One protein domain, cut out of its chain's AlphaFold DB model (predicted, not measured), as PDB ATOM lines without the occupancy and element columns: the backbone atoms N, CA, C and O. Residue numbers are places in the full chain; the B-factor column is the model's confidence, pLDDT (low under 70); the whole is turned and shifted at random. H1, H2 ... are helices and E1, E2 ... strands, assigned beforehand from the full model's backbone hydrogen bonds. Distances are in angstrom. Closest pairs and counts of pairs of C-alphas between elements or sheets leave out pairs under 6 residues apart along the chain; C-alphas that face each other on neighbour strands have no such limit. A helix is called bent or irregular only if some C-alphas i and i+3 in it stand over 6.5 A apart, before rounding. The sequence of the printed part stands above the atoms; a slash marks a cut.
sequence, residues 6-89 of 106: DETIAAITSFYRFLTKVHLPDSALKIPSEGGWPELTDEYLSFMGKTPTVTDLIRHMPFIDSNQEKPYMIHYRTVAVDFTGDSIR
ATOM      1  N   ASP A   6     -40.816  23.597 -13.542       95.31
ATOM      2  CA  ASP A   6     -41.922  24.506 -13.258       95.31
ATOM      3  C   ASP A   6     -41.978  24.862 -11.765       95.31
ATOM      4  O   ASP A   6     -42.190  26.023 -11.421       95.31
ATOM      5  N   GLU A   7     -41.674  23.913 -10.868       96.81
ATOM      6  CA  GLU A   7     -41.522  24.206  -9.434       96.81
ATOM      7  C   GLU A   7     -40.347  25.158  -9.173       96.81
ATOM      8  O   GLU A   7     -40.462  26.082  -8.366       96.81
ATOM      9  N   THR A   8     -39.234  24.983  -9.894       97.06
ATOM     10  CA  THR A   8     -38.068  25.875  -9.796       97.06
ATOM     11  C   THR A   8     -38.420  27.291 -10.264       97.06
ATOM     12  O   THR A   8     -38.129  28.265  -9.566       97.06
ATOM     13  N   ILE A   9     -39.101  27.421 -11.407       97.62
ATOM     14  CA  ILE A   9     -39.572  28.710 -11.935       97.62
ATOM     15  C   ILE A   9     -40.548  29.365 -10.957       97.62
ATOM     16  O   ILE A   9     -40.424  30.559 -10.678       97.62
ATOM     17  N   ALA A  10     -41.492  28.602 -10.402       97.69
ATOM     18  CA  ALA A  10     -42.462  29.109  -9.440       97.69
ATOM     19  C   ALA A  10     -41.780  29.642  -8.172       97.69
ATOM     20  O   ALA A  10     -42.112  30.738  -7.712       97.69
ATOM     21  N   ALA A  11     -40.782  28.924  -7.647       98.19
ATOM     22  CA  ALA A  11     -40.018  29.351  -6.479       98.19
ATOM     23  C   ALA A  11     -39.267  30.672  -6.731       98.19
ATOM     24  O   ALA A  11     -39.396  31.613  -5.943       98.19
ATOM     25  N   ILE A  12     -38.547  30.781  -7.855       97.88
ATOM     26  CA  ILE A  12     -37.805  32.000  -8.227       97.88
ATOM     27  C   ILE A  12     -38.767  33.167  -8.480       97.88
ATOM     28  O   ILE A  12     -38.553  34.274  -7.984       97.88
ATOM     29  N   THR A  13     -39.874  32.917  -9.185       98.06
ATOM     30  CA  THR A  13     -40.916  33.925  -9.440       98.06
ATOM     31  C   THR A  13     -41.512  34.447  -8.140       98.06
ATOM     32  O   THR A  13     -41.661  35.658  -7.972       98.06
ATOM     33  N   SER A  14     -41.840  33.555  -7.204       98.38
ATOM     34  CA  SER A  14     -42.370  33.932  -5.894       98.38
ATOM     35  C   SER A  14     -41.373  34.787  -5.116       98.38
ATOM     36  O   SER A  14     -41.759  35.804  -4.540       98.38
ATOM     37  N   PHE A  15     -40.090  34.417  -5.136       98.00
ATOM     38  CA  PHE A  15     -39.036  35.191  -4.489       98.00
ATOM     39  C   PHE A  15     -38.911  36.601  -5.082       98.00
ATOM     40  O   PHE A  15     -38.982  37.576  -4.339       98.00
ATOM     41  N   TYR A  16     -38.822  36.750  -6.405       98.19
ATOM     42  CA  TYR A  16     -38.728  38.080  -7.018       98.19
ATOM     43  C   TYR A  16     -39.985  38.927  -6.807       98.19
ATOM     44  O   TYR A  16     -39.861  40.107  -6.488       98.19
ATOM     45  N   ARG A  17     -41.186  38.340  -6.878       98.31
ATOM     46  CA  ARG A  17     -42.437  39.045  -6.531       98.31
ATOM     47  C   ARG A  17     -42.483  39.483  -5.071       98.31
ATOM     48  O   ARG A  17     -43.129  40.474  -4.752       98.31
ATOM     49  N   PHE A  18     -41.852  38.739  -4.168       98.31
ATOM     50  CA  PHE A  18     -41.693  39.185  -2.791       98.31
ATOM     51  C   PHE A  18     -40.776  40.414  -2.724       98.31
ATOM     52  O   PHE A  18     -41.139  41.392  -2.075       98.31
ATOM     53  N   LEU A  19     -39.656  40.421  -3.453       98.12
ATOM     54  CA  LEU A  19     -38.756  41.579  -3.491       98.12
ATOM     55  C   LEU A  19     -39.431  42.842  -4.044       98.12
ATOM     56  O   LEU A  19     -39.186  43.925  -3.509       98.12
ATOM     57  N   THR A  20     -40.318  42.732  -5.046       98.06
ATOM     58  CA  THR A  20     -41.052  43.911  -5.558       98.06
ATOM     59  C   THR A  20     -42.044  44.499  -4.555       98.06
ATOM     60  O   THR A  20     -42.381  45.675  -4.613       98.06
ATOM     61  N   LYS A  21     -42.481  43.709  -3.571       97.75
ATOM     62  CA  LYS A  21     -43.346  44.196  -2.487       97.75
ATOM     63  C   LYS A  21     -42.577  44.860  -1.351       97.75
ATOM     64  O   LYS A  21     -43.186  45.568  -0.556       97.75
ATOM     65  N   VAL A  22     -41.276  44.589  -1.232       96.25
ATOM     66  CA  VAL A  22     -40.460  45.023  -0.089       96.25
ATOM     67  C   VAL A  22     -39.536  46.178  -0.453       96.25
ATOM     68  O   VAL A  22     -39.455  47.135   0.316       96.25
ATOM     69  N   HIS A  23     -38.827  46.116  -1.588       95.75
ATOM     70  CA  HIS A  23     -37.821  47.139  -1.915       95.75
ATOM     71  C   HIS A  23     -37.515  47.367  -3.402       95.75
ATOM     72  O   HIS A  23     -36.854  48.357  -3.714       95.75
ATOM     73  N   LEU A  24     -37.945  46.497  -4.319       97.31
ATOM     74  CA  LEU A  24     -37.797  46.727  -5.764       97.31
ATOM     75  C   LEU A  24     -39.078  47.346  -6.341       97.31
ATOM     76  O   LEU A  24     -40.160  47.013  -5.871       97.31
ATOM     77  N   PRO A  25     -39.014  48.211  -7.365       97.12
ATOM     78  CA  PRO A  25     -40.224  48.622  -8.067       97.12
ATOM     79  C   PRO A  25     -40.808  47.440  -8.856       97.12
ATOM     80  O   PRO A  25     -40.061  46.604  -9.362       97.12
ATOM     81  N   ASP A  26     -42.131  47.389  -9.029       97.12
ATOM     82  CA  ASP A  26     -42.787  46.322  -9.808       97.12
ATOM     83  C   ASP A  26     -42.268  46.237 -11.253       97.12
ATOM     84  O   ASP A  26     -42.155  45.147 -11.810       97.12
ATOM     85  N   SER A  27     -41.872  47.372 -11.839       96.19
ATOM     86  CA  SER A  27     -41.279  47.440 -13.181       96.19
ATOM     87  C   SER A  27     -39.907  46.769 -13.293       96.19
ATOM     88  O   SER A  27     -39.427  46.571 -14.404       96.19
ATOM     89  N   ALA A  28     -39.258  46.429 -12.173       97.19
ATOM     90  CA  ALA A  28     -37.991  45.705 -12.185       97.19
ATOM     91  C   ALA A  28     -38.160  44.229 -12.569       97.19
ATOM     92  O   ALA A  28     -37.190  43.604 -12.980       97.19
ATOM     93  N   LEU A  29     -39.352  43.643 -12.409       98.12
ATOM     94  CA  LEU A  29     -39.578  42.221 -12.655       98.12
ATOM     95  C   LEU A  29     -40.055  41.969 -14.090       98.12
ATOM     96  O   LEU A  29     -41.160  42.350 -14.471       98.12
ATOM     97  N   LYS A  30     -39.250  41.235 -14.858       97.69
ATOM     98  CA  LYS A  30     -39.571  40.760 -16.206       97.69
ATOM     99  C   LYS A  30     -40.096  39.328 -16.139       97.69
ATOM    100  O   LYS A  30     -39.423  38.440 -15.611       97.69
ATOM    101  N   ILE A  31     -41.288  39.099 -16.687       97.81
ATOM    102  CA  ILE A  31     -41.934  37.780 -16.753       97.81
ATOM    103  C   ILE A  31     -41.937  37.301 -18.212       97.81
ATOM    104  O   ILE A  31     -42.366  38.072 -19.073       97.81
ATOM    105  N   PRO A  32     -41.478  36.070 -18.502       97.25
ATOM    106  CA  PRO A  32     -41.508  35.536 -19.858       97.25
ATOM    107  C   PRO A  32     -42.936  35.262 -20.335       97.25
ATOM    108  O   PRO A  32     -43.871  35.129 -19.543       97.25
ATOM    109  N   SER A  33     -43.088  35.113 -21.651       96.38
ATOM    110  CA  SER A  33     -44.296  34.521 -22.231       96.38
ATOM    111  C   SER A  33     -44.393  33.022 -21.902       96.38
ATOM    112  O   SER A  33     -43.437  32.430 -21.403       96.38
ATOM    113  N   GLU A  34     -45.518  32.376 -22.222       92.25
ATOM    114  CA  GLU A  34     -45.677  30.921 -22.044       92.25
ATOM    115  C   GLU A  34     -44.600  30.114 -22.794       92.25
ATOM    116  O   GLU A  34     -44.111  29.114 -22.279       92.25
ATOM    117  N   GLY A  35     -44.163  30.592 -23.966       93.88
ATOM    118  CA  GLY A  35     -43.061  30.001 -24.736       93.88
ATOM    119  C   GLY A  35     -41.657  30.419 -24.277       93.88
ATOM    120  O   GLY A  35     -40.681  30.132 -24.970       93.88
ATOM    121  N   GLY A  36     -41.543  31.134 -23.153       96.56
ATOM    122  CA  GLY A  36     -40.287  31.674 -22.646       96.56
ATOM    123  C   GLY A  36     -39.887  33.012 -23.279       96.56
ATOM    124  O   GLY A  36     -40.718  33.748 -23.827       96.56
ATOM    125  N   TRP A  37     -38.597  33.333 -23.170       97.12
ATOM    126  CA  TRP A  37     -37.951  34.475 -23.820       97.12
ATOM    127  C   TRP A  37     -37.496  34.101 -25.241       97.12
ATOM    128  O   TRP A  37     -36.596  33.263 -25.377       97.12
ATOM    129  N   PRO A  38     -38.075  34.690 -26.307       94.31
ATOM    130  CA  PRO A  38     -37.761  34.315 -27.689       94.31
ATOM    131  C   PRO A  38     -36.306  34.599 -28.092       94.31
ATOM    132  O   PRO A  38     -35.758  33.915 -28.953       94.31
ATOM    133  N   GLU A  39     -35.662  35.580 -27.465       93.25
ATOM    134  CA  GLU A  39     -34.262  35.936 -27.694       93.25
ATOM    135  C   GLU A  39     -33.261  34.926 -27.105       93.25
ATOM    136  O   GLU A  39     -32.117  34.875 -27.551       93.25
ATOM    137  N   LEU A  40     -33.676  34.092 -26.142       94.25
ATOM    138  CA  LEU A  40     -32.818  33.092 -25.497       94.25
ATOM    139  C   LEU A  40     -32.812  31.773 -26.283       94.25
ATOM    140  O   LEU A  40     -33.213  30.715 -25.783       94.25
ATOM    141  N   THR A  41     -32.373  31.835 -27.540       92.81
ATOM    142  CA  THR A  41     -32.236  30.667 -28.424       92.81
ATOM    143  C   THR A  41     -31.148  29.706 -27.930       92.81
ATOM    144  O   THR A  41     -30.289  30.076 -27.129       92.81
ATOM    145  N   ASP A  42     -31.163  28.453 -28.395       90.44
ATOM    146  CA  ASP A  42     -30.126  27.476 -28.016       90.44
ATOM    147  C   ASP A  42     -28.728  27.928 -28.467       90.44
ATOM    148  O   ASP A  42     -27.754  27.751 -27.739       90.44
ATOM    149  N   GLU A  43     -28.641  28.580 -29.630       90.88
ATOM    150  CA  GLU A  43     -27.409  29.198 -30.125       90.88
ATOM    151  C   GLU A  43     -26.932  30.312 -29.187       90.88
ATOM    152  O   GLU A  43     -25.766  30.315 -28.785       90.88
ATOM    153  N   TYR A  44     -27.838  31.200 -28.761       90.06
ATOM    154  CA  TYR A  44     -27.509  32.275 -27.824       90.06
ATOM    155  C   TYR A  44     -27.033  31.735 -26.475       90.06
ATOM    156  O   TYR A  44     -26.112  32.287 -25.893       90.06
ATOM    157  N   LEU A  45     -27.619  30.648 -25.974       90.00
ATOM    158  CA  LEU A  45     -27.268  30.065 -24.676       90.00
ATOM    159  C   LEU A  45     -26.069  29.100 -24.733       90.00
ATOM    160  O   LEU A  45     -25.573  28.672 -23.686       90.00
ATOM    161  N   SER A  46     -25.577  28.772 -25.932       88.31
ATOM    162  CA  SER A  46     -24.510  27.784 -26.140       88.31
ATOM    163  C   SER A  46     -23.202  28.135 -25.421       88.31
ATOM    164  O   SER A  46     -22.522  27.234 -24.922       88.31
ATOM    165  N   PHE A  47     -22.886  29.430 -25.268       83.38
ATOM    166  CA  PHE A  47     -21.661  29.896 -24.597       83.38
ATOM    167  C   PHE A  47     -21.556  29.443 -23.133       83.38
ATOM    168  O   PHE A  47     -20.461  29.412 -22.573       83.38
ATOM    169  N   MET A  48     -22.679  29.093 -22.497       83.06
ATOM    170  CA  MET A  48     -22.684  28.647 -21.104       83.06
ATOM    171  C   MET A  48     -22.199  27.198 -20.938       83.06
ATOM    172  O   MET A  48     -21.922  26.784 -19.808       83.06
ATOM    173  N   GLY A  49     -22.150  26.403 -22.018       86.81
ATOM    174  CA  GLY A  49     -21.762  24.988 -21.971       86.81
ATOM    175  C   GLY A  49     -22.646  24.133 -21.050       86.81
ATOM    176  O   GLY A  49     -22.166  23.183 -20.432       86.81
ATOM    177  N   LYS A  50     -23.921  24.508 -20.882       88.81
ATOM    178  CA  LYS A  50     -24.876  23.823 -19.995       88.81
ATOM    179  C   LYS A  50     -25.714  22.797 -20.751       88.81
ATOM    180  O   LYS A  50     -25.777  22.791 -21.975       88.81
ATOM    181  N   THR A  51     -26.366  21.918 -19.993       93.31
ATOM    182  CA  THR A  51     -27.268  20.910 -20.555       93.31
ATOM    183  C   THR A  51     -28.539  21.556 -21.121       93.31
ATOM    184  O   THR A  51     -28.948  22.610 -20.623       93.31
ATOM    185  N   PRO A  52     -29.230  20.897 -22.074       93.44
ATOM    186  CA  PRO A  52     -30.508  21.379 -22.603       93.44
ATOM    187  C   PRO A  52     -31.563  21.646 -21.520       93.44
ATOM    188  O   PRO A  52     -32.371  22.557 -21.629       93.44
ATOM    189  N   THR A  53     -31.536  20.879 -20.426       94.00
ATOM    190  CA  THR A  53     -32.441  21.072 -19.285       94.00
ATOM    191  C   THR A  53     -32.230  22.419 -18.590       94.00
ATOM    192  O   THR A  53     -33.190  23.044 -18.148       94.00
ATOM    193  N   VAL A  54     -30.979  22.871 -18.474       92.88
ATOM    194  CA  VAL A  54     -30.645  24.152 -17.836       92.88
ATOM    195  C   VAL A  54     -30.911  25.316 -18.784       92.88
ATOM    196  O   VAL A  54     -31.402  26.350 -18.338       92.88
ATOM    197  N   THR A  55     -30.625  25.167 -20.080       93.50
ATOM    198  CA  THR A  55     -30.944  26.211 -21.065       93.50
ATOM    199  C   THR A  55     -32.453  26.427 -21.164       93.50
ATOM    200  O   THR A  55     -32.908  27.570 -21.157       93.50
ATOM    201  N   ASP A  56     -33.231  25.346 -21.142       94.94
ATOM    202  CA  ASP A  56     -34.690  25.393 -21.109       94.94
ATOM    203  C   ASP A  56     -35.238  26.029 -19.817       94.94
ATOM    204  O   ASP A  56     -36.152  26.851 -19.879       94.94
ATOM    205  N   LEU A  57     -34.636  25.749 -18.653       96.44
ATOM    206  CA  LEU A  57     -34.962  26.454 -17.406       96.44
ATOM    207  C   LEU A  57     -34.729  27.965 -17.527       96.44
ATOM    208  O   LEU A  57     -35.618  28.750 -17.209       96.44
ATOM    209  N   ILE A  58     -33.544  28.373 -17.994       95.50
ATOM    210  CA  ILE A  58     -33.164  29.789 -18.127       95.50
ATOM    211  C   ILE A  58     -34.107  30.518 -19.095       95.50
ATOM    212  O   ILE A  58     -34.530  31.635 -18.800       95.50
ATOM    213  N   ARG A  59     -34.499  29.875 -20.204       96.31
ATOM    214  CA  ARG A  59     -35.445  30.425 -21.190       96.31
ATOM    215  C   ARG A  59     -36.809  30.781 -20.588       96.31
ATOM    216  O   ARG A  59     -37.448  31.708 -21.075       96.31
ATOM    217  N   HIS A  60     -37.245  30.081 -19.543       97.62
ATOM    218  CA  HIS A  60     -38.561  30.269 -18.919       97.62
ATOM    219  C   HIS A  60     -38.494  30.929 -17.532       97.62
ATOM    220  O   HIS A  60     -39.511  31.065 -16.851       97.62
ATOM    221  N   MET A  61     -37.310  31.353 -17.091       97.44
ATOM    222  CA  MET A  61     -37.132  31.992 -15.792       97.44
ATOM    223  C   MET A  61     -37.515  33.482 -15.854       97.44
ATOM    224  O   MET A  61     -37.240  34.149 -16.857       97.44
ATOM    225  N   PRO A  62     -38.122  34.053 -14.799       98.06
ATOM    226  CA  PRO A  62     -38.229  35.503 -14.684       98.06
ATOM    227  C   PRO A  62     -36.858  36.133 -14.413       98.06
ATOM    228  O   PRO A  62     -35.979  35.512 -13.811       98.06
ATOM    229  N   PHE A  63     -36.706  37.405 -14.774       97.75
ATOM    230  CA  PHE A  63     -35.483  38.168 -14.522       97.75
ATOM    231  C   PHE A  63     -35.775  39.484 -13.810       97.75
ATOM    232  O   PHE A  63     -36.846  40.067 -13.970       97.75
ATOM    233  N   ILE A  64     -34.796  39.958 -13.043       97.62
ATOM    234  CA  ILE A  64     -34.761  41.344 -12.579       97.62
ATOM    235  C   ILE A  64     -34.042  42.164 -13.646       97.62
ATOM    236  O   ILE A  64     -32.935  41.808 -14.034       97.62
ATOM    237  N   ASP A  65     -34.674  43.228 -14.128       95.62
ATOM    238  CA  ASP A  65     -34.157  44.047 -15.218       95.62
ATOM    239  C   ASP A  65     -32.780  44.640 -14.894       95.62
ATOM    240  O   ASP A  65     -32.603  45.379 -13.920       95.62
ATOM    241  N   SER A  66     -31.804  44.307 -15.738       91.69
ATOM    242  CA  SER A  66     -30.421  44.769 -15.628       91.69
ATOM    243  C   SER A  66     -30.092  45.968 -16.519       91.69
ATOM    244  O   SER A  66     -28.990  46.498 -16.413       91.69
ATOM    245  N   ASN A  67     -31.030  46.438 -17.352       90.44
ATOM    246  CA  ASN A  67     -30.799  47.529 -18.311       90.44
ATOM    247  C   ASN A  67     -30.861  48.936 -17.686       90.44
ATOM    248  O   ASN A  67     -30.839  49.948 -18.385       90.44
ATOM    249  N   GLN A  68     -30.944  49.014 -16.362       89.06
ATOM    250  CA  GLN A  68     -30.932  50.270 -15.622       89.06
ATOM    251  C   GLN A  68     -29.505  50.821 -15.502       89.06
ATOM    252  O   GLN A  68     -28.549  50.059 -15.362       89.06
ATOM    253  N   GLU A  69     -29.355  52.152 -15.448       87.31
ATOM    254  CA  GLU A  69     -28.053  52.808 -15.212       87.31
ATOM    255  C   GLU A  69     -27.376  52.291 -13.928       87.31
ATOM    256  O   GLU A  69     -26.157  52.129 -13.864       87.31
ATOM    257  N   LYS A  70     -28.185  51.989 -12.903       88.50
ATOM    258  CA  LYS A  70     -27.761  51.306 -11.679       88.50
ATOM    259  C   LYS A  70     -28.541  49.998 -11.547       88.50
ATOM    260  O   LYS A  70     -29.767  50.059 -11.456       88.50
ATOM    261  N   PRO A  71     -27.870  48.835 -11.494       90.50
ATOM    262  CA  PRO A  71     -28.567  47.560 -11.420       90.50
ATOM    263  C   PRO A  71     -29.315  47.422 -10.094       90.50
ATOM    264  O   PRO A  71     -28.809  47.803  -9.032       90.50
ATOM    265  N   TYR A  72     -30.502  46.822 -10.146       95.38
ATOM    266  CA  TYR A  72     -31.235  46.460  -8.942       95.38
ATOM    267  C   TYR A  72     -30.478  45.391  -8.152       95.38
ATOM    268  O   TYR A  72     -30.051  44.365  -8.683       95.38
ATOM    269  N   MET A  73     -30.346  45.625  -6.849       95.31
ATOM    270  CA  MET A  73     -29.751  44.667  -5.930       95.31
ATOM    271  C   MET A  73     -30.852  43.833  -5.275       95.31
ATOM    272  O   MET A  73     -31.714  44.363  -4.571       95.31
ATOM    273  N   ILE A  74     -30.813  42.516  -5.477       95.19
ATOM    274  CA  ILE A  74     -31.731  41.581  -4.803       95.19
ATOM    275  C   ILE A  74     -31.333  41.349  -3.340       95.19
ATOM    276  O   ILE A  74     -32.155  40.951  -2.520       95.19
ATOM    277  N   HIS A  75     -30.069  41.624  -3.020       94.56
ATOM    278  CA  HIS A  75     -29.478  41.622  -1.688       94.56
ATOM    279  C   HIS A  75     -28.240  42.537  -1.698       94.56
ATOM    280  O   HIS A  75     -27.753  42.902  -2.770       94.56
ATOM    281  N   TYR A  76     -27.710  42.920  -0.529       92.38
ATOM    282  CA  TYR A  76     -26.508  43.755  -0.438       92.38
ATOM    283  C   TYR A  76     -25.376  43.218  -1.326       92.38
ATOM    284  O   TYR A  76     -24.920  42.089  -1.147       92.38
ATOM    285  N   ARG A  77     -24.937  44.057  -2.277       91.69
ATOM    286  CA  ARG A  77     -23.901  43.754  -3.282       91.69
ATOM    287  C   ARG A  77     -24.181  42.512  -4.138       91.69
ATOM    288  O   ARG A  77     -23.251  41.912  -4.670       91.69
ATOM    289  N   THR A  78     -25.448  42.144  -4.313       93.50
ATOM    290  CA  THR A  78     -25.862  41.007  -5.141       93.50
ATOM    291  C   THR A  78     -26.831  41.471  -6.218       93.50
ATOM    292  O   THR A  78     -27.921  41.959  -5.918       93.50
ATOM    293  N   VAL A  79     -26.437  41.280  -7.474       92.81
ATOM    294  CA  VAL A  79     -27.261  41.545  -8.657       92.81
ATOM    295  C   VAL A  79     -27.615  40.201  -9.285       92.81
ATOM    296  O   VAL A  79     -26.742  39.347  -9.447       92.81
ATOM    297  N   ALA A  80     -28.893  40.000  -9.599       94.00
ATOM    298  CA  ALA A  80     -29.330  38.819 -10.332       94.00
ATOM    299  C   ALA A  80     -28.878  38.919 -11.795       94.00
ATOM    300  O   ALA A  80     -28.953  39.989 -12.396       94.00
ATOM    301  N   VAL A  81     -28.424  37.806 -12.369       91.69
ATOM    302  CA  VAL A  81     -28.083  37.761 -13.793       91.69
ATOM    303  C   VAL A  81     -29.364  37.756 -14.614       91.69
ATOM    304  O   VAL A  81     -30.260  36.945 -14.385       91.69
ATOM    305  N   ASP A  82     -29.413  38.653 -15.584       94.38
ATOM    306  CA  ASP A  82     -30.520  38.839 -16.505       94.38
ATOM    307  C   ASP A  82     -30.036  38.543 -17.921       94.38
ATOM    308  O   ASP A  82     -29.370  39.358 -18.557       94.38
ATOM    309  N   PHE A  83     -30.343  37.336 -18.397       92.62
ATOM    310  CA  PHE A  83     -29.856  36.850 -19.689       92.62
ATOM    311  C   PHE A  83     -30.509  37.549 -20.883       92.62
ATOM    312  O   PHE A  83     -29.992  37.431 -21.989       92.62
ATOM    313  N   THR A  84     -31.599  38.299 -20.683       93.75
ATOM    314  CA  THR A  84     -32.194  39.122 -21.747       93.75
ATOM    315  C   THR A  84     -31.654  40.553 -21.764       93.75
ATOM    316  O   THR A  84     -31.939  41.306 -22.696       93.75
ATOM    317  N   GLY A  85     -30.847  40.922 -20.764       90.00
ATOM    318  CA  GLY A  85     -30.247  42.243 -20.625       90.00
ATOM    319  C   GLY A  85     -29.047  42.493 -21.541       90.00
ATOM    320  O   GLY A  85     -28.340  41.583 -21.991       90.00
ATOM    321  N   ASP A  86     -28.768  43.774 -21.769       85.94
ATOM    322  CA  ASP A  86     -27.717  44.240 -22.675       85.94
ATOM    323  C   ASP A  86     -26.317  43.872 -22.175       85.94
ATOM    324  O   ASP A  86     -25.408  43.647 -22.973       85.94
ATOM    325  N   SER A  87     -26.131  43.752 -20.856       77.44
ATOM    326  CA  SER A  87     -24.837  43.381 -20.273       77.44
ATOM    327  C   SER A  87     -24.362  42.003 -20.741       77.44
ATOM    328  O   SER A  87     -23.188  41.850 -21.084       77.44
ATOM    329  N   ILE A  88     -25.261  41.016 -20.793       80.88
ATOM    330  CA  ILE A  88     -24.929  39.663 -21.259       80.88
ATOM    331  C   ILE A  88     -24.747  39.659 -22.769       80.88
ATOM    332  O   ILE A  88     -23.750  39.142 -23.267       80.88
ATOM    333  N   ARG A  89     -25.665  40.307 -23.494       80.19
ATOM    334  CA  ARG A  89     -25.607  40.443 -24.954       80.19
ATOM    335  C   ARG A  89     -24.283  41.043 -25.435       80.19
ATOM    336  O   ARG A  89     -23.708  40.545 -26.396       80.19
TER     337      ARG A  89
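This is residues 6 to 89 of the 106 residues of an uncharacterized protein of Helicocarpus griseus UAMH5409 (UniProt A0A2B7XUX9). One long helix, H1, lies along one side of a body made largely of loops, and residues 23 to 34 fold back along it as an extended strip. The two short helices H2 and H3 form a corner towards the end where H1 begins, the short strand E1 lies near the end where H1 finishes, and the small helix H4 lies on the far side of the loops from H1. The printed part has 84 residues, with four named helices and one named strand in the order H1, H2, H3, E1, H4; under half of the residues are in named elements, and the class is mostly helix. The whole is compact, with a radius of gyration of the C-alphas of 12.8 A, and spans 35 by 28 by 21 A.

H1, residues 6 to 22, runs 24.4 A from C-alpha 6 at (-41.922, 24.506, -13.258) to C-alpha 22 at (-40.460, 45.023, -0.089). H2 is residues 42 to 48, 10.2 A long, and is irregular, with C-alphas 44 and 47 standing 7.1 A apart. H3 is residues 52 to 59, 10.4 A long. E1 is residues 73 to 75, 5.2 A long. H4 is residues 86 to 89, 4.9 A long, with C-alpha 89 at (-25.607, 40.443, -24.954).

H1 touches no helix. It is close to but not clearly touching H3, at a shallow tilt of 27 degrees and the same way; their closest C-alphas, those of Ile 9 and Leu 57, are 7.5 A apart. The closest C-alphas of H1 and E1 are those of Leu 19 and Ile 74, at 7.1 A. H2 and H3 are close but not clearly touching and about perpendicular at 78 degrees, with the closest C-alphas, those of Leu 45 and Thr 55, 6.4 A apart. H4 is apart from H1, H2, H3 and E1. E1 pairs with no named strand, but its residues 73 to 75 pair antiparallel with residues 78 to 79. Residues 29 to 30 likewise pair antiparallel with residues 63 to 64. Every O i to N i+4 pair is within hydrogen-bond range in H3, against 12 of 13 in H1 and 1 of 3 in H2, which has 3 of 4 O i to N i+3 pairs within range; H4 is too short for an O i to N i+4 pair.

The C-alphas farthest apart, those of Val 22 and Glu 43, are 36.4 A from each other. The printed part has no cut. The links from H1 to H2, of 19 residues, and from H3 to E1, of 13, are long; that from H2 to H3 is tight, and that from E1 to H4 is short. The mean pLDDT of the printed part is 93.8, that of H4 is 81, and no printed residue is under 70.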